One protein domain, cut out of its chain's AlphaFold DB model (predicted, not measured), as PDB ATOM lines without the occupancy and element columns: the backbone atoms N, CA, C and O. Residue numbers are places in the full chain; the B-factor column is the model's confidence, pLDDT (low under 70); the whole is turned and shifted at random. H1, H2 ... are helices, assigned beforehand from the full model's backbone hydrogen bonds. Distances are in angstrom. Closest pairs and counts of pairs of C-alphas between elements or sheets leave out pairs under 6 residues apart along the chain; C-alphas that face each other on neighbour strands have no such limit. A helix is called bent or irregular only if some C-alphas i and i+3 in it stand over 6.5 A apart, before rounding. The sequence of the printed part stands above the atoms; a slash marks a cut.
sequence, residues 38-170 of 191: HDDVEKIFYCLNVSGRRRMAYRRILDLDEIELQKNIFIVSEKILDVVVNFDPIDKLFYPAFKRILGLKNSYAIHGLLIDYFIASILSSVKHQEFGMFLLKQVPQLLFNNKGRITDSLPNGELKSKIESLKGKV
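Overview. This is residues 38 to 170 of the 191 residues of an uncharacterized protein of Ordospora colligata OC4 (UniProt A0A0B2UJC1). What does the model look like? Four helical hairpins, H1 with H2, H4 with H5, H6 with H7 and H9 with H10, stand side by side along the longest axis, like a chain wound in stacked turns. H6, the longest helix, is in one layer with H4, H1 and H9; H2, H5, H7 and H10 make the second layer, and the short helices H3 and H8 cross from the second layer back to the first. What is it made of, and how large is it? The printed part has 133 residues with ten named helices, H1 to H10 in order, and no named strand: the class is all helix. It is compact, with a radius of gyration of the C-alphas of 14.9 A and spans of 45 by 33 by 19 A.

Arrangement. What stands next to the longest helix? H6, residues 107 to 123, touches H4, residues 73 to 85, at a shallow tilt of 15 degrees, the same way; the closest C-alphas, of Val 85 and Ser 121, are 5.0 A apart. With residues 119 to 123 alone H6 touches H9, residues 147 to 153, at a shallow tilt of 26 degrees, the same way, closest at the C-alphas of Ile 119 and Ile 150, 6.6 A. H4, with residues 76 to 80 alone, touches H1, residues 40 to 49, at a shallow tilt of 16 degrees, the same way, closest at the C-alphas of Leu 48 and Lys 79, 6.8 A. Which hairpins are there? H6, with residues 118 to 122 alone, touches H7, residues 128 to 138, as a hairpin at a shallow tilt of 25 degrees, closest at the C-alphas of Ser 121 and His 128, 5.1 A. H4 and H5, residues 94 to 102, touch as a hairpin at 35.5 degrees, only just a steep tilt, closest at the C-alphas of Ile 73 and Ile 101, 7.1 A. Two more are H1 with H2, residues 51 to 63, closest at the C-alphas of Ile 44 and Ala 57, 4.7 A, and H9 with H10, residues 158 to 165, closest at those of Thr 151 and Lys 160, 6.3 A. How do the second helices of these hairpins stand? H2 touches H5 at a steep tilt of 41 degrees, the same way, closest at the C-alphas of Leu 62 and Ala 97, 5.5 A. H5 and H7 only just touch, with 3 pairs of C-alphas within 8 A, closest at Lys 99 and Gln 138, 7.4 A. H7 touches H10 at a steep tilt of 39 degrees, the same way, closest at the C-alphas of Gln 129 and Leu 159, 6.6 A. What of the short helices and the backbones? H3, residues 66 to 71, is close to H4 but not clearly touching, about perpendicular at 87 degrees, closest at the C-alphas of Leu 69 and Val 76, 7.9 A. H8, residues 140 to 145, is close to H7 but not clearly touching, about perpendicular at 77 degrees, closest at the C-alphas of Leu 136 and Leu 143, 7.1 A. Every O i to N i+4 pair is within hydrogen-bond range in H1, H3, H5, H7, H8 and H10, against 7 of 9 in H2, 6 of 9 in H4, 10 of 13 in H6 and 2 of 3 in H9.

Along the chain. Where are the anchors? H6 begins at C-alpha 107, (124.590, 149.590, 123.520), H1 at C-alpha 40, (134.877, 155.221, 139.668), and H10 ends at C-alpha 165, (113.161, 129.420, 115.570). How long are the longer helices? From first to last C-alpha H6 measures 24.4 A, H2 19.8 A, H4 18.9 A, H7 14.9 A and H1 14.5 A. Are any uneven? H6 has a kink of 30 degrees near residue 114 and is irregular, with C-alphas 109 and 112 7.5 A apart; H2 is irregular too, with C-alphas 52 and 55 7.5 A apart.

Size, cuts and confidence. How far does it reach, and is it cut? The two C-alphas farthest apart, of His 38 and Ser 165, are 46.5 A apart, and the printed part has no cut. Are any links long? No link is long: H4 to H5, with 8 residues, is short, and the others are tight. Where is confidence low? The mean pLDDT of the printed part is 89.4; residue 38 and residues 168 to 170 are under 70.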
ATOM      1  N   HIS A  38     141.047 157.086 142.812       56.50
ATOM      2  CA  HIS A  38     140.743 156.439 141.544       56.50
ATOM      3  C   HIS A  38     139.390 156.919 141.024       56.50
ATOM      4  O   HIS A  38     138.436 157.047 141.803       56.50
ATOM      5  N   ASP A  39     139.310 157.114 139.712       76.50
ATOM      6  CA  ASP A  39     138.038 157.328 139.028       76.50
ATOM      7  C   ASP A  39     137.106 156.127 139.284       76.50
ATOM      8  O   ASP A  39     137.574 154.999 139.493       76.50
ATOM      9  N   ASP A  40     135.790 156.320 139.324       78.12
ATOM     10  CA  ASP A  40     134.877 155.221 139.668       78.12
ATOM     11  C   ASP A  40     134.921 154.094 138.632       78.12
ATOM     12  O   ASP A  40     134.834 152.909 138.985       78.12
ATOM     13  N   VAL A  41     135.217 154.446 137.382       82.62
ATOM     14  CA  VAL A  41     135.548 153.516 136.302       82.62
ATOM     15  C   VAL A  41     136.849 152.746 136.576       82.62
ATOM     16  O   VAL A  41     136.868 151.519 136.462       82.62
ATOM     17  N   GLU A  42     137.925 153.404 137.017       82.06
ATOM     18  CA  GLU A  42     139.179 152.726 137.393       82.06
ATOM     19  C   GLU A  42     138.961 151.731 138.542       82.06
ATOM     20  O   GLU A  42     139.492 150.615 138.525       82.06
ATOM     21  N   LYS A  43     138.118 152.087 139.520       83.75
ATOM     22  CA  LYS A  43     137.742 151.187 140.620       83.75
ATOM     23  C   LYS A  43     136.969 149.967 140.117       83.75
ATOM     24  O   LYS A  43     137.180 148.871 140.644       83.75
ATOM     25  N   ILE A  44     136.094 150.126 139.117       85.88
ATOM     26  CA  ILE A  44     135.406 149.005 138.455       85.88
ATOM     27  C   ILE A  44     136.438 148.073 137.816       85.88
ATOM     28  O   ILE A  44     136.423 146.877 138.107       85.88
ATOM     29  N   PHE A  45     137.378 148.607 137.031       84.88
ATOM     30  CA  PHE A  45     138.429 147.813 136.387       84.88
ATOM     31  C   PHE A  45     139.277 147.037 137.386       84.88
ATOM     32  O   PHE A  45     139.456 145.824 137.257       84.88
ATOM     33  N   TYR A  46     139.745 147.719 138.427       83.50
ATOM     34  CA  TYR A  46     140.520 147.097 139.486       83.50
ATOM     35  C   TYR A  46     139.751 145.952 140.167       83.50
ATOM     36  O   TYR A  46     140.306 144.881 140.414       83.50
ATOM     37  N   CYS A  47     138.452 146.137 140.422       84.31
ATOM     38  CA  CYS A  47     137.616 145.104 141.026       84.31
ATOM     39  C   CYS A  47     137.297 143.942 140.070       84.31
ATOM     40  O   CYS A  47     137.155 142.816 140.541       84.31
ATOM     41  N   LEU A  48     137.192 144.176 138.756       83.00
ATOM     42  CA  LEU A  48     136.963 143.119 137.760       83.00
ATOM     43  C   LEU A  48     138.190 142.218 137.571       83.00
ATOM     44  O   LEU A  48     138.036 141.007 137.404       83.00
ATOM     45  N   ASN A  49     139.395 142.789 137.673       81.00
ATOM     46  CA  ASN A  49     140.663 142.061 137.544       81.00
ATOM     47  C   ASN A  49     140.932 141.088 138.704       81.00
ATOM     48  O   ASN A  49     141.740 140.170 138.569       81.00
ATOM     49  N   VAL A  50     140.260 141.258 139.844       79.88
ATOM     50  CA  VAL A  50     140.405 140.387 141.014       79.88
ATOM     51  C   VAL A  50     139.132 139.561 141.171       79.88
ATOM     52  O   VAL A  50     138.087 140.095 141.536       79.88
ATOM     53  N   SER A  51     139.208 138.246 140.946       72.25
ATOM     54  CA  SER A  51     138.044 137.339 140.973       72.25
ATOM     55  C   SER A  51     137.185 137.491 142.240       72.25
ATOM     56  O   SER A  51     135.962 137.591 142.146       72.25
ATOM     57  N   GLY A  52     137.810 137.642 143.413       77.62
ATOM     58  CA  GLY A  52     137.125 137.861 144.697       77.62
ATOM     59  C   GLY A  52     136.448 139.229 144.883       77.62
ATOM     60  O   GLY A  52     135.769 139.438 145.885       77.62
ATOM     61  N   ARG A  53     136.616 140.176 143.949       85.44
ATOM     62  CA  ARG A  53     136.051 141.539 144.017       85.44
ATOM     63  C   ARG A  53     135.064 141.855 142.895       85.44
ATOM     64  O   ARG A  53     134.459 142.928 142.914       85.44
ATOM     65  N   ARG A  54     134.802 140.916 141.979       87.38
ATOM     66  CA  ARG A  54     133.855 141.102 140.862       87.38
ATOM     67  C   ARG A  54     132.467 141.540 141.323       87.38
ATOM     68  O   ARG A  54     131.881 142.441 140.737       87.38
ATOM     69  N   ARG A  55     131.976 140.998 142.443       91.12
ATOM     70  CA  ARG A  55     130.699 141.417 143.042       91.12
ATOM     71  C   ARG A  55     130.653 142.916 143.366       91.12
ATOM     72  O   ARG A  55     129.624 143.554 143.164       91.12
ATOM     73  N   MET A  56     131.757 143.481 143.861       90.38
ATOM     74  CA  MET A  56     131.861 144.920 144.122       90.38
ATOM     75  C   MET A  56     131.877 145.718 142.821       90.38
ATOM     76  O   MET A  56     131.232 146.760 142.756       90.38
ATOM     77  N   ALA A  57     132.552 145.214 141.783       90.69
ATOM     78  CA  ALA A  57     132.511 145.832 140.463       90.69
ATOM     79  C   ALA A  57     131.081 145.888 139.914       90.69
ATOM     80  O   ALA A  57     130.642 146.949 139.490       90.69
ATOM     81  N   TYR A  58     130.327 144.786 139.982       94.31
ATOM     82  CA  TYR A  58     128.945 144.749 139.493       94.31
ATOM     83  C   TYR A  58     128.027 145.713 140.243       94.31
ATOM     84  O   TYR A  58     127.210 146.370 139.610       94.31
ATOM     85  N   ARG A  59     128.186 145.854 141.567       93.31
ATOM     86  CA  ARG A  59     127.464 146.883 142.338       93.31
ATOM     87  C   ARG A  59     127.814 148.287 141.858       93.31
ATOM     88  O   ARG A  59     126.921 149.042 141.515       93.31
ATOM     89  N   ARG A  60     129.106 148.587 141.707       92.50
ATOM     90  CA  ARG A  60     129.557 149.876 141.165       92.50
ATOM     91  C   ARG A  60     128.986 150.145 139.774       92.50
ATOM     92  O   ARG A  60     128.528 151.244 139.526       92.50
ATOM     93  N   ILE A  61     128.934 149.144 138.895       93.44
ATOM     94  CA  ILE A  61     128.307 149.267 137.570       93.44
ATOM     95  C   ILE A  61     126.805 149.532 137.673       93.44
ATOM     96  O   ILE A  61     126.266 150.183 136.791       93.44
ATOM     97  N   LEU A  62     126.112 149.031 138.698       94.44
ATOM     98  CA  LEU A  62     124.688 149.301 138.931       94.44
ATOM     99  C   LEU A  62     124.428 150.690 139.528       94.44
ATOM    100  O   LEU A  62     123.356 151.236 139.282       94.44
ATOM    101  N   ASP A  63     125.415 151.258 140.221       93.56
ATOM    102  CA  ASP A  63     125.314 152.553 140.904       93.56
ATOM    103  C   ASP A  63     125.941 153.718 140.104       93.56
ATOM    104  O   ASP A  63     125.636 154.874 140.377       93.56
ATOM    105  N   LEU A  64     126.800 153.438 139.109       92.25
ATOM    106  CA  LEU A  64     127.510 154.455 138.312       92.25
ATOM    107  C   LEU A  64     126.539 155.376 137.563       92.25
ATOM    108  O   LEU A  64     125.476 154.918 137.146       92.25
ATOM    109  N   ASP A  65     126.900 156.632 137.317       92.88
ATOM    110  CA  ASP A  65     126.079 157.518 136.489       92.88
ATOM    111  C   ASP A  65     125.906 156.979 135.053       92.88
ATOM    112  O   ASP A  65     126.804 156.352 134.480       92.88
ATOM    113  N   GLU A  66     124.733 157.212 134.454       92.44
ATOM    114  CA  GLU A  66     124.430 156.702 133.114       92.44
ATOM    115  C   GLU A  66     125.358 157.307 132.052       92.44
ATOM    116  O   GLU A  66     125.837 156.583 131.181       92.44
ATOM    117  N   ILE A  67     125.653 158.609 132.128       91.81
ATOM    118  CA  ILE A  67     126.496 159.307 131.146       91.81
ATOM    119  C   ILE A  67     127.924 158.771 131.223       91.81
ATOM    120  O   ILE A  67     128.573 158.543 130.198       91.81
ATOM    121  N   GLU A  68     128.419 158.547 132.435       90.06
ATOM    122  CA  GLU A  68     129.749 157.991 132.658       90.06
ATOM    123  C   GLU A  68     129.859 156.542 132.165       90.06
ATOM    124  O   GLU A  68     130.822 156.190 131.472       90.06
ATOM    125  N   LEU A  69     128.839 155.718 132.428       91.50
ATOM    126  CA  LEU A  69     128.782 154.346 131.931       91.50
ATOM    127  C   LEU A  69     128.679 154.303 130.399       91.50
ATOM    128  O   LEU A  69     129.333 153.475 129.772       91.50
ATOM    129  N   GLN A  70     127.919 155.213 129.780       92.00
ATOM    130  CA  GLN A  70     127.830 155.330 128.321       92.00
ATOM    131  C   GLN A  70     129.178 155.698 127.695       92.00
ATOM    132  O   GLN A  70     129.563 155.085 126.697       92.00
ATOM    133  N   LYS A  71     129.919 156.652 128.278       91.00
ATOM    134  CA  LYS A  71     131.260 157.042 127.801       91.00
ATOM    135  C   LYS A  71     132.245 155.873 127.809       91.00
ATOM    136  O   LYS A  71     133.073 155.769 126.911       91.00
ATOM    137  N   ASN A  72     132.121 154.982 128.791       89.56
ATOM    138  CA  ASN A  72     133.048 153.875 129.021       89.56
ATOM    139  C   ASN A  72     132.476 152.500 128.639       89.56
ATOM    140  O   ASN A  72     133.076 151.472 128.964       89.56
ATOM    141  N   ILE A  73     131.335 152.463 127.938       92.44
ATOM    142  CA  ILE A  73     130.546 151.244 127.722       92.44
ATOM    143  C   ILE A  73     131.374 150.110 127.122       92.44
ATOM    144  O   ILE A  73     131.251 148.970 127.562       92.44
ATOM    145  N   PHE A  74     132.240 150.413 126.153       90.56
ATOM    146  CA  PHE A  74     133.021 149.407 125.444       90.56
ATOM    147  C   PHE A  74     133.999 148.696 126.382       90.56
ATOM    148  O   PHE A  74     133.934 147.479 126.532       90.56
ATOM    149  N   ILE A  75     134.842 149.469 127.068       89.25
ATOM    150  CA  ILE A  75     135.910 148.935 127.920       89.25
ATOM    151  C   ILE A  75     135.306 148.210 129.135       89.25
ATOM    152  O   ILE A  75     135.756 147.129 129.516       89.25
ATOM    153  N   VAL A  76     134.239 148.766 129.723       91.12
ATOM    154  CA  VAL A  76     133.520 148.124 130.836       91.12
ATOM    155  C   VAL A  76     132.883 146.807 130.380       91.12
ATOM    156  O   VAL A  76     132.989 145.800 131.080       91.12
ATOM    157  N   SER A  77     132.262 146.781 129.199       92.69
ATOM    158  CA  SER A  77     131.622 145.572 128.666       92.69
ATOM    159  C   SER A  77     132.625 144.477 128.344       92.69
ATOM    160  O   SER A  77     132.374 143.332 128.698       92.69
ATOM    161  N   GLU A  78     133.758 144.815 127.730       91.00
ATOM    162  CA  GLU A  78     134.832 143.866 127.423       91.00
ATOM    163  C   GLU A  78     135.288 143.125 128.682       91.00
ATOM    164  O   GLU A  78     135.259 141.896 128.734       91.00
ATOM    165  N   LYS A  79     135.576 143.865 129.757       89.81
ATOM    166  CA  LYS A  79     136.021 143.267 131.022       89.81
ATOM    167  C   LYS A  79     134.953 142.493 131.771       89.81
ATOM    168  O   LYS A  79     135.273 141.557 132.501       89.81
ATOM    169  N   ILE A  80     133.689 142.862 131.626       91.69
ATOM    170  CA  ILE A  80     132.598 142.060 132.179       91.69
ATOM    171  C   ILE A  80     132.470 140.757 131.385       91.69
ATOM    172  O   ILE A  80     132.366 139.689 131.988       91.69
ATOM    173  N   LEU A  81     132.515 140.832 130.055       93.06
ATOM    174  CA  LEU A  81     132.344 139.691 129.157       93.06
ATOM    175  C   LEU A  81     133.472 138.661 129.253       93.06
ATOM    176  O   LEU A  81     133.193 137.476 129.070       93.06
ATOM    177  N   ASP A  82     134.680 139.057 129.668       89.31
ATOM    178  CA  ASP A  82     135.757 138.129 130.057       89.31
ATOM    179  C   ASP A  82     135.248 137.030 131.010       89.31
ATOM    180  O   ASP A  82     135.650 135.868 130.935       89.31
ATOM    181  N   VAL A  83     134.309 137.350 131.903       87.69
ATOM    182  CA  VAL A  83     133.754 136.372 132.849       87.69
ATOM    183  C   VAL A  83     132.940 135.284 132.152       87.69
ATOM    184  O   VAL A  83     132.833 134.193 132.696       87.69
ATOM    185  N   VAL A  84     132.401 135.515 130.957       88.38
ATOM    186  CA  VAL A  84     131.630 134.512 130.204       88.38
ATOM    187  C   VAL A  84     132.536 133.423 129.625       88.38
ATOM    188  O   VAL A  84     132.131 132.266 129.570       88.38
ATOM    189  N   VAL A  85     133.763 133.773 129.240       88.44
ATOM    190  CA  VAL A  85     134.726 132.846 128.616       88.44
ATOM    191  C   VAL A  85     135.704 132.224 129.615       88.44
ATOM    192  O   VAL A  85     136.330 131.210 129.326       88.44
ATOM    193  N   ASN A  86     135.818 132.793 130.816       85.25
ATOM    194  CA  ASN A  86     136.618 132.226 131.901       85.25
ATOM    195  C   ASN A  86     135.912 131.046 132.590       85.25
ATOM    196  O   ASN A  86     134.689 130.973 132.597       85.25
ATOM    197  N   PHE A  87     136.654 130.161 133.262       75.19
ATOM    198  CA  PHE A  87     136.083 129.001 133.978       75.19
ATOM    199  C   PHE A  87     135.474 129.329 135.356       75.19
ATOM    200  O   PHE A  87     134.812 128.486 135.954       75.19
ATOM    201  N   ASP A  88     135.664 130.550 135.863       81.75
ATOM    202  CA  ASP A  88     135.154 130.972 137.176       81.75
ATOM    203  C   ASP A  88     133.618 130.974 137.242       81.75
ATOM    204  O   ASP A  88     132.983 131.282 136.247       81.75
ATOM    205  N   PRO A  89     132.956 130.753 138.382       84.44
ATOM    206  CA  PRO A  89     131.500 130.898 138.460       84.44
ATOM    207  C   PRO A  89     131.029 132.332 138.133       84.44
ATOM    208  O   PRO A  89     131.699 133.314 138.463       84.44
ATOM    209  N   ILE A  90     129.854 132.456 137.503       86.81
ATOM    210  CA  ILE A  90     129.197 133.753 137.280       86.81
ATOM    211  C   ILE A  90     128.540 134.208 138.593       86.81
ATOM    212  O   ILE A  90     127.744 133.483 139.189       86.81
ATOM    213  N   ASP A  91     128.849 135.424 139.053       89.81
ATOM    214  CA  ASP A  91     128.157 136.027 140.199       89.81
ATOM    215  C   ASP A  91     126.716 136.405 139.820       89.81
ATOM    216  O   ASP A  91     126.461 136.906 138.726       89.81
ATOM    217  N   LYS A  92     125.764 136.259 140.745       90.31
ATOM    218  CA  LYS A  92     124.349 136.603 140.514       90.31
ATOM    219  C   LYS A  92     124.130 138.057 140.072       90.31
ATOM    220  O   LYS A  92     123.135 138.338 139.410       90.31
ATOM    221  N   LEU A  93     125.026 138.980 140.435       94.00
ATOM    222  CA  LEU A  93     124.962 140.389 140.033       94.00
ATOM    223  C   LEU A  93     125.463 140.654 138.608       94.00
ATOM    224  O   LEU A  93     125.210 141.739 138.088       94.00
ATOM    225  N   PHE A  94     126.104 139.678 137.961       94.12
ATOM    226  CA  PHE A  94     126.573 139.792 136.582       94.12
ATOM    227  C   PHE A  94     125.432 140.153 135.625       94.12
ATOM    228  O   PHE A  94     125.489 141.182 134.958       94.12
ATOM    229  N   TYR A  95     124.364 139.347 135.583       94.94
ATOM    230  CA  TYR A  95     123.265 139.559 134.637       94.94
ATOM    231  C   TYR A  95     122.488 140.861 134.878       94.94
ATOM    232  O   TYR A  95     122.177 141.532 133.896       94.94
ATOM    233  N   PRO A  96     122.189 141.279 136.125       96.00
ATOM    234  CA  PRO A  96     121.649 142.610 136.395       96.00
ATOM    235  C   PRO A  96     122.553 143.751 135.913       96.00
ATOM    236  O   PRO A  96     122.071 144.646 135.220       96.00
ATOM    237  N   ALA A  97     123.853 143.707 136.229       95.06
ATOM    238  CA  ALA A  97     124.804 144.737 135.805       95.06
ATOM    239  C   ALA A  97     124.909 144.796 134.278       95.06
ATOM    240  O   ALA A  97     124.864 145.868 133.678       95.06
ATOM    241  N   PHE A  98     124.964 143.636 133.629       95.62
ATOM    242  CA  PHE A  98     125.068 143.566 132.182       95.62
ATOM    243  C   PHE A  98     123.764 143.944 131.473       95.62
ATOM    244  O   PHE A  98     123.783 144.616 130.446       95.62
ATOM    245  N   LYS A  99     122.607 143.616 132.057       95.88
ATOM    246  CA  LYS A  99     121.308 144.102 131.579       95.88
ATOM    247  C   LYS A  99     121.237 145.632 131.603       95.88
ATOM    248  O   LYS A  99     120.702 146.209 130.661       95.88
ATOM    249  N   ARG A 100     121.785 146.284 132.636       95.69
ATOM    250  CA  ARG A 100     121.871 147.753 132.694       95.69
ATOM    251  C   ARG A 100     122.661 148.307 131.508       95.69
ATOM    252  O   ARG A 100     122.184 149.217 130.842       95.69
ATOM    253  N   ILE A 101     123.814 147.709 131.215       94.81
ATOM    254  CA  ILE A 101     124.668 148.084 130.080       94.81
ATOM    255  C   ILE A 101     123.931 147.931 128.742       94.81
ATOM    256  O   ILE A 101     123.969 148.835 127.912       94.81
ATOM    257  N   LEU A 102     123.216 146.820 128.538       94.50
ATOM    258  CA  LEU A 102     122.431 146.599 127.317       94.50
ATOM    259  C   LEU A 102     121.278 147.601 127.154       94.50
ATOM    260  O   LEU A 102     120.882 147.894 126.027       94.50
ATOM    261  N   GLY A 103     120.756 148.132 128.263       93.06
ATOM    262  CA  GLY A 103     119.715 149.159 128.275       93.06
ATOM    263  C   GLY A 103     120.200 150.570 127.933       93.06
ATOM    264  O   GLY A 103     119.368 151.460 127.771       93.06
ATOM    265  N   LEU A 104     121.512 150.795 127.813       93.62
ATOM    266  CA  LEU A 104     122.058 152.098 127.443       93.62
ATOM    267  C   LEU A 104     121.762 152.450 125.983       93.62
ATOM    268  O   LEU A 104     121.753 151.588 125.104       93.62
ATOM    269  N   LYS A 105     121.613 153.749 125.699       90.62
ATOM    270  CA  LYS A 105     121.307 154.258 124.348       90.62
ATOM    271  C   LYS A 105     122.357 153.872 123.303       90.62
ATOM    272  O   LYS A 105     122.023 153.686 122.136       90.62
ATOM    273  N   ASN A 106     123.618 153.750 123.711       91.00
ATOM    274  CA  ASN A 106     124.741 153.406 122.843       91.00
ATOM    275  C   ASN A 106     125.165 151.927 122.925       91.00
ATOM    276  O   ASN A 106     126.266 151.588 122.494       91.00
ATOM    277  N   SER A 107     124.300 151.031 123.419       91.19
ATOM    278  CA  SER A 107     124.590 149.590 123.520       91.19
ATOM    279  C   SER A 107     124.876 148.914 122.172       91.19
ATOM    280  O   SER A 107     125.587 147.911 122.119       91.19
ATOM    281  N   TYR A 108     124.450 149.512 121.055       90.75
ATOM    282  CA  TYR A 108     124.836 149.057 119.716       90.75
ATOM    283  C   TYR A 108     126.360 149.018 119.507       90.75
ATOM    284  O   TYR A 108     126.846 148.196 118.730       90.75
ATOM    285  N   ALA A 109     127.124 149.856 120.220       89.81
ATOM    286  CA  ALA A 109     128.582 149.907 120.132       89.81
ATOM    287  C   ALA A 109     129.261 148.610 120.603       89.81
ATOM    288  O   ALA A 109     130.384 148.328 120.196       89.81
ATOM    289  N   ILE A 110     128.582 147.806 121.429       94.19
ATOM    290  CA  ILE A 110     129.113 146.546 121.972       94.19
ATOM    291  C   ILE A 110     128.502 145.303 121.312       94.19
ATOM    292  O   ILE A 110     128.797 144.186 121.718       94.19
ATOM    293  N   HIS A 111     127.661 145.454 120.283       93.31
ATOM    294  CA  HIS A 111     127.006 144.322 119.614       93.31
ATOM    295  C   HIS A 111     127.984 143.345 118.951       93.31
ATOM    296  O   HIS A 111     127.774 142.138 119.038       93.31
ATOM    297  N   GLY A 112     129.045 143.846 118.311       92.06
ATOM    298  CA  GLY A 112     130.094 142.984 117.748       92.06
ATOM    299  C   GLY A 112     130.791 142.181 118.847       92.06
ATOM    300  O   GLY A 112     130.790 140.953 118.815       92.06
ATOM    301  N   LEU A 113     131.239 142.888 119.887       94.00
ATOM    302  CA  LEU A 113     131.883 142.320 121.072       94.00
ATOM    303  C   LEU A 113     131.028 141.222 121.727       94.00
ATOM    304  O   LEU A 113     131.515 140.136 122.020       94.00
ATOM    305  N   LEU A 114     129.732 141.473 121.905       94.75
ATOM    306  CA  LEU A 114     128.773 140.511 122.452       94.75
ATOM    307  C   LEU A 114     128.743 139.189 121.683       94.75
ATOM    308  O   LEU A 114     128.720 138.121 122.296       94.75
ATOM    309  N   ILE A 115     128.716 139.263 120.351       95.06
ATOM    310  CA  ILE A 115     128.687 138.078 119.494       95.06
ATOM    311  C   ILE A 115     130.018 137.338 119.550       95.06
ATOM    312  O   ILE A 115     130.011 136.115 119.672       95.06
ATOM    313  N   ASP A 116     131.140 138.053 119.524       93.81
ATOM    314  CA  ASP A 116     132.463 137.433 119.574       93.81
ATOM    315  C   ASP A 116     132.677 136.679 120.896       93.81
ATOM    316  O   ASP A 116     133.081 135.516 120.881       93.81
ATOM    317  N   TYR A 117     132.298 137.270 122.035       95.06
ATOM    318  CA  TYR A 117     132.352 136.583 123.331       95.06
ATOM    319  C   TYR A 117     131.352 135.430 123.432       95.06
ATOM    320  O   TYR A 117     131.660 134.406 124.043       95.06
ATOM    321  N   PHE A 118     130.170 135.544 122.821       95.50
ATOM    322  CA  PHE A 118     129.235 134.425 122.780       95.50
ATOM    323  C   PHE A 118     129.808 133.253 121.973       95.50
ATOM    324  O   PHE A 118     129.816 132.129 122.469       95.50
ATOM    325  N   ILE A 119     130.374 133.503 120.791       94.12
ATOM    326  CA  ILE A 119     131.044 132.472 119.987       94.12
ATOM    327  C   ILE A 119     132.224 131.873 120.759       94.12
ATOM    328  O   ILE A 119     132.338 130.653 120.845       94.12
ATOM    329  N   ALA A 120     133.053 132.695 121.403       93.81
ATOM    330  CA  ALA A 120     134.150 132.213 122.236       93.81
ATOM    331  C   ALA A 120     133.657 131.328 123.397       93.81
ATOM    332  O   ALA A 120     134.272 130.304 123.699       93.81
ATOM    333  N   SER A 121     132.517 131.656 124.013       94.38
ATOM    334  CA  SER A 121     131.895 130.831 125.061       94.38
ATOM    335  C   SER A 121     131.411 129.472 124.532       94.38
ATOM    336  O   SER A 121     131.499 128.454 125.222       94.38
ATOM    337  N   ILE A 122     130.943 129.431 123.278       93.75
ATOM    338  CA  ILE A 122     130.541 128.196 122.594       93.75
ATOM    339  C   ILE A 122     131.776 127.340 122.308       93.75
ATOM    340  O   ILE A 122     131.808 126.171 122.683       93.75
ATOM    341  N   LEU A 123     132.812 127.934 121.709       91.62
ATOM    342  CA  LEU A 123     134.055 127.241 121.353       91.62
ATOM    343  C   LEU A 123     134.799 126.707 122.582       91.62
ATOM    344  O   LEU A 123     135.340 125.607 122.546       91.62
ATOM    345  N   SER A 124     134.782 127.450 123.688       90.50
ATOM    346  CA  SER A 124     135.330 126.989 124.970       90.50
ATOM    347  C   SER A 124     134.410 126.005 125.701       90.50
ATOM    348  O   SER A 124     134.826 125.403 126.686       90.50
ATOM    349  N   SER A 125     133.170 125.807 125.236       89.19
ATOM    350  CA  SER A 125     132.134 125.017 125.914       89.19
ATOM    351  C   SER A 125     131.845 125.482 127.348       89.19
ATOM    352  O   SER A 125     131.365 124.712 128.179       89.19
ATOM    353  N   VAL A 126     132.066 126.768 127.639       89.31
ATOM    354  CA  VAL A 126     131.875 127.363 128.965       89.31
ATOM    355  C   VAL A 126     130.684 128.314 128.933       89.31
ATOM    356  O   VAL A 126     130.646 129.229 128.124       89.31
ATOM    357  N   LYS A 127     129.696 128.107 129.819       90.06
ATOM    358  CA  LYS A 127     128.557 129.024 130.095       90.06
ATOM    359  C   LYS A 127     127.702 129.472 128.898       90.06
ATOM    360  O   LYS A 127     126.765 130.245 129.087       90.06
ATOM    361  N   HIS A 128     127.955 128.973 127.691       91.50
ATOM    362  CA  HIS A 128     127.242 129.371 126.478       91.50
ATOM    363  C   HIS A 128     125.730 129.131 126.570       91.50
ATOM    364  O   HIS A 128     124.964 129.916 126.025       91.50
ATOM    365  N   GLN A 129     125.283 128.099 127.296       93.00
ATOM    366  CA  GLN A 129     123.854 127.852 127.527       93.00
ATOM    367  C   GLN A 129     123.204 128.992 128.321       93.00
ATOM    368  O   GLN A 129     122.251 129.615 127.858       93.00
ATOM    369  N   GLU A 130     123.748 129.306 129.499       93.12
ATOM    370  CA  GLU A 130     123.205 130.337 130.389       93.12
ATOM    371  C   GLU A 130     123.300 131.731 129.751       93.12
ATOM    372  O   GLU A 130     122.323 132.483 129.709       93.12
ATOM    373  N   PHE A 131     124.460 132.054 129.171       94.69
ATOM    374  CA  PHE A 131     124.678 133.327 128.494       94.69
ATOM    375  C   PHE A 131     123.832 133.461 127.220       94.69
ATOM    376  O   PHE A 131     123.197 134.494 127.013       94.69
ATOM    377  N   GLY A 132     123.728 132.410 126.405       93.56
ATOM    378  CA  GLY A 132     122.895 132.397 125.201       93.56
ATOM    379  C   GLY A 132     121.408 132.573 125.511       93.56
ATOM    380  O   GLY A 132     120.725 133.356 124.851       93.56
ATOM    381  N   MET A 133     120.908 131.928 126.567       94.50
ATOM    382  CA  MET A 133     119.532 132.111 127.044       94.50
ATOM    383  C   MET A 133     119.278 133.535 127.551       94.50
ATOM    384  O   MET A 133     118.210 134.105 127.307       94.50
ATOM    385  N   PHE A 134     120.263 134.151 128.209       95.12
ATOM    386  CA  PHE A 134     120.195 135.564 128.574       95.12
ATOM    387  C   PHE A 134     120.120 136.474 127.336       95.12
ATOM    388  O   PHE A 134     119.250 137.348 127.278       95.12
ATOM    389  N   LEU A 135     120.964 136.245 126.321       94.81
ATOM    390  CA  LEU A 135     120.948 137.014 125.070       94.81
ATOM    391  C   LEU A 135     119.631 136.848 124.303       94.81
ATOM    392  O   LEU A 135     119.101 137.837 123.802       94.81
ATOM    393  N   LEU A 136     119.051 135.643 124.280       93.38
ATOM    394  CA  LEU A 136     117.727 135.397 123.694       93.38
ATOM    395  C   LEU A 136     116.643 136.272 124.329       93.38
ATOM    396  O   LEU A 136     115.735 136.730 123.639       93.38
ATOM    397  N   LYS A 137     116.741 136.523 125.638       93.31
ATOM    398  CA  LYS A 137     115.776 137.349 126.365       93.31
ATOM    399  C   LYS A 137     116.011 138.848 126.169       93.31
ATOM    400  O   LYS A 137     115.038 139.588 126.082       93.31
ATOM    401  N   GLN A 138     117.268 139.302 126.171       93.38
ATOM    402  CA  GLN A 138     117.583 140.738 126.145       93.38
ATOM    403  C   GLN A 138     117.737 141.304 124.729       93.38
ATOM    404  O   GLN A 138     117.279 142.409 124.462       93.38
ATOM    405  N   VAL A 139     118.380 140.563 123.824       92.50
ATOM    406  CA  VAL A 139     118.766 141.034 122.483       92.50
ATOM    407  C   VAL A 139     118.500 139.972 121.398       92.50
ATOM    408  O   VAL A 139     119.396 139.630 120.623       92.50
ATOM    409  N   PRO A 140     117.259 139.454 121.266       91.62
ATOM    410  CA  PRO A 140     116.937 138.394 120.302       91.62
ATOM    411  C   PRO A 140     117.235 138.792 118.850       91.62
ATOM    412  O   PRO A 140     117.647 137.959 118.047       91.62
ATOM    413  N   GLN A 141     117.079 140.075 118.510       90.25
ATOM    414  CA  GLN A 141     117.359 140.570 117.163       90.25
ATOM    415  C   GLN A 141     118.852 140.489 116.810       90.25
ATOM    416  O   GLN A 141     119.194 140.226 115.659       90.25
ATOM    417  N   LEU A 142     119.745 140.672 117.789       91.31
ATOM    418  CA  LEU A 142     121.187 140.547 117.582       91.31
ATOM    419  C   LEU A 142     121.564 139.103 117.224       91.31
ATOM    420  O   LEU A 142     122.351 138.886 116.301       91.31
ATOM    421  N   LEU A 143     120.953 138.132 117.911       92.81
ATOM    422  CA  LEU A 143     121.123 136.708 117.619       92.81
ATOM    423  C   LEU A 143     120.544 136.342 116.252       92.81
ATOM    424  O   LEU A 143     121.187 135.620 115.500       92.81
ATOM    425  N   PHE A 144     119.376 136.881 115.896       92.25
ATOM    426  CA  PHE A 144     118.787 136.674 114.574       92.25
ATOM    427  C   PHE A 144     119.696 137.198 113.451       92.25
ATOM    428  O   PHE A 144     119.966 136.482 112.490       92.25
ATOM    429  N   ASN A 145     120.224 138.418 113.593       90.62
ATOM    430  CA  ASN A 145     121.101 139.032 112.592       90.62
ATOM    431  C   ASN A 145     122.422 138.262 112.401       90.62
ATOM    432  O   ASN A 145     123.024 138.342 111.335       90.62
ATOM    433  N   ASN A 146     122.867 137.513 113.415       91.75
ATOM    434  CA  ASN A 146     124.096 136.713 113.389       91.75
ATOM    435  C   ASN A 146     123.821 135.203 113.383       91.75
ATOM    436  O   ASN A 146     124.720 134.410 113.663       91.75
ATOM    437  N   LYS A 147     122.585 134.802 113.061       90.12
ATOM    438  CA  LYS A 147     122.090 133.436 113.241       90.12
ATOM    439  C   LYS A 147     123.003 132.390 112.606       90.12
ATOM    440  O   LYS A 147     123.390 131.476 113.316       90.12
ATOM    441  N   GLY A 148     123.406 132.572 111.343       87.88
ATOM    442  CA  GLY A 148     124.281 131.625 110.634       87.88
ATOM    443  C   GLY A 148     125.598 131.363 111.370       87.88
ATOM    444  O   GLY A 148     125.855 130.238 111.784       87.88
ATOM    445  N   ARG A 149     126.370 132.422 111.666       89.81
ATOM    446  CA  ARG A 149     127.652 132.306 112.396       89.81
ATOM    447  C   ARG A 149     127.504 131.567 113.729       89.81
ATOM    448  O   ARG A 149     128.391 130.810 114.118       89.81
ATOM    449  N   ILE A 150     126.400 131.804 114.436       91.69
ATOM    450  CA  ILE A 150     126.137 131.197 115.741       91.69
ATOM    451  C   ILE A 150     125.753 129.723 115.586       91.69
ATOM    452  O   ILE A 150     126.342 128.875 116.252       91.69
ATOM    453  N   THR A 151     124.774 129.403 114.735       89.94
ATOM    454  CA  THR A 151     124.235 128.040 114.596       89.94
ATOM    455  C   THR A 151     125.262 127.052 114.061       89.94
ATOM    456  O   THR A 151     125.212 125.882 114.438       89.94
ATOM    457  N   ASP A 152     126.206 127.527 113.247       89.19
ATOM    458  CA  ASP A 152     127.298 126.713 112.704       89.19
ATOM    459  C   ASP A 152     128.276 126.269 113.800       89.19
ATOM    460  O   ASP A 152     128.800 125.159 113.761       89.19
ATOM    461  N   SER A 153     128.488 127.119 114.810       88.25
ATOM    462  CA  SER A 153     129.402 126.838 115.925       88.25
ATOM    463  C   SER A 153     128.714 126.120 117.090       88.25
ATOM    464  O   SER A 153     129.379 125.516 117.929       88.25
ATOM    465  N   LEU A 154     127.386 126.218 117.189       90.81
ATOM    466  CA  LEU A 154     126.629 125.758 118.348       90.81
ATOM    467  C   LEU A 154     126.313 124.251 118.255       90.81
ATOM    468  O   LEU A 154     125.772 123.796 117.235       90.81
ATOM    469  N   PRO A 155     126.570 123.469 119.325       88.12
ATOM    470  CA  PRO A 155     126.158 122.072 119.371       88.12
ATOM    471  C   PRO A 155     124.633 121.953 119.290       88.12
ATOM    472  O   PRO A 155     123.888 122.845 119.710       88.12
ATOM    473  N   ASN A 156     124.156 120.833 118.747       88.31
ATOM    474  CA  ASN A 156     122.724 120.564 118.668       88.31
ATOM    475  C   ASN A 156     122.129 120.486 120.083       88.31
ATOM    476  O   ASN A 156     122.633 119.762 120.939       88.31
ATOM    477  N   GLY A 157     121.063 121.246 120.329       89.25
ATOM    478  CA  GLY A 157     120.429 121.345 121.641       89.25
ATOM    479  C   GLY A 157     119.327 122.402 121.680       89.25
ATOM    480  O   GLY A 157     119.018 123.036 120.668       89.25
ATOM    481  N   GLU A 158     118.745 122.610 122.863       91.62
ATOM    482  CA  GLU A 158     117.612 123.528 123.071       91.62
ATOM    483  C   GLU A 158     117.942 124.979 122.685       91.62
ATOM    484  O   GLU A 158     117.137 125.668 122.062       91.62
ATOM    485  N   LEU A 159     119.147 125.452 123.016       91.94
ATOM    486  CA  LEU A 159     119.575 126.801 122.650       91.94
ATOM    487  C   LEU A 159     119.643 126.981 121.125       91.94
ATOM    488  O   LEU A 159     119.226 128.019 120.610       91.94
ATOM    489  N   LYS A 160     120.113 125.957 120.400       92.75
ATOM    490  CA  LYS A 160     120.208 125.984 118.937       92.75
ATOM    491  C   LYS A 160     118.832 126.035 118.296       92.75
ATOM    492  O   LYS A 160     118.586 126.931 117.493       92.75
ATOM    493  N   SER A 161     117.915 125.168 118.722       91.62
ATOM    494  CA  SER A 161     116.548 125.164 118.192       91.62
ATOM    495  C   SER A 161     115.822 126.483 118.473       91.62
ATOM    496  O   SER A 161     115.139 127.018 117.599       91.62
ATOM    497  N   LYS A 162     116.034 127.086 119.652       92.38
ATOM    498  CA  LYS A 162     115.492 128.411 119.989       92.38
ATOM    499  C   LYS A 162     116.024 129.508 119.072       92.38
ATOM    500  O   LYS A 162     115.220 130.273 118.543       92.38
ATOM    501  N   ILE A 163     117.335 129.568 118.837       91.25
ATOM    502  CA  ILE A 163     117.941 130.552 117.926       91.25
ATOM    503  C   ILE A 163     117.477 130.317 116.483       91.25
ATOM    504  O   ILE A 163     117.162 131.267 115.768       91.25
ATOM    505  N   GLU A 164     117.357 129.062 116.057       91.00
ATOM    506  CA  GLU A 164     116.844 128.713 114.734       91.00
ATOM    507  C   GLU A 164     115.378 129.112 114.545       91.00
ATOM    508  O   GLU A 164     115.003 129.589 113.473       91.00
ATOM    509  N   SER A 165     114.565 129.010 115.593       90.44
ATOM    510  CA  SER A 165     113.161 129.420 115.570       90.44
ATOM    511  C   SER A 165     112.948 130.940 115.588       90.44
ATOM    512  O   SER A 165     111.824 131.398 115.357       90.44
ATOM    513  N   LEU A 166     113.997 131.740 115.840       88.56
ATOM    514  CA  LEU A 166     113.885 133.198 115.823       88.56
ATOM    515  C   LEU A 166     113.453 133.674 114.436       88.56
ATOM    516  O   LEU A 166     114.133 133.459 113.429       88.56
ATOM    517  N   LYS A 167     112.322 134.374 114.404       82.81
ATOM    518  CA  LYS A 167     111.838 135.097 113.230       82.81
ATOM    519  C   LYS A 167     112.233 136.557 113.382       82.81
ATOM    520  O   LYS A 167     112.028 137.140 114.447       82.81
ATOM    521  N   GLY A 168     112.789 137.140 112.325       68.75
ATOM    522  CA  GLY A 168     113.144 138.551 112.320       68.75
ATOM    523  C   GLY A 168     111.904 139.392 112.590       68.75
ATOM    524  O   GLY A 168     110.945 139.346 111.819       68.75
ATOM    525  N   LYS A 169     111.915 140.162 113.678       64.75
ATOM    526  CA  LYS A 169     111.020 141.312 113.787       64.75
ATOM    527  C   LYS A 169     111.685 142.450 113.015       64.75
ATOM    528  O   LYS A 169     112.902 142.610 113.038       64.75
ATOM    529  N   VAL A 170     110.890 143.169 112.238       50.09
ATOM    530  CA  VAL A 170     111.336 144.189 111.284       50.09
ATOM    531  C   VAL A 170     112.346 145.178 111.908       50.09
ATOM    532  O   VAL A 170     112.060 145.804 112.920       50.09
TER     533      VAL A 170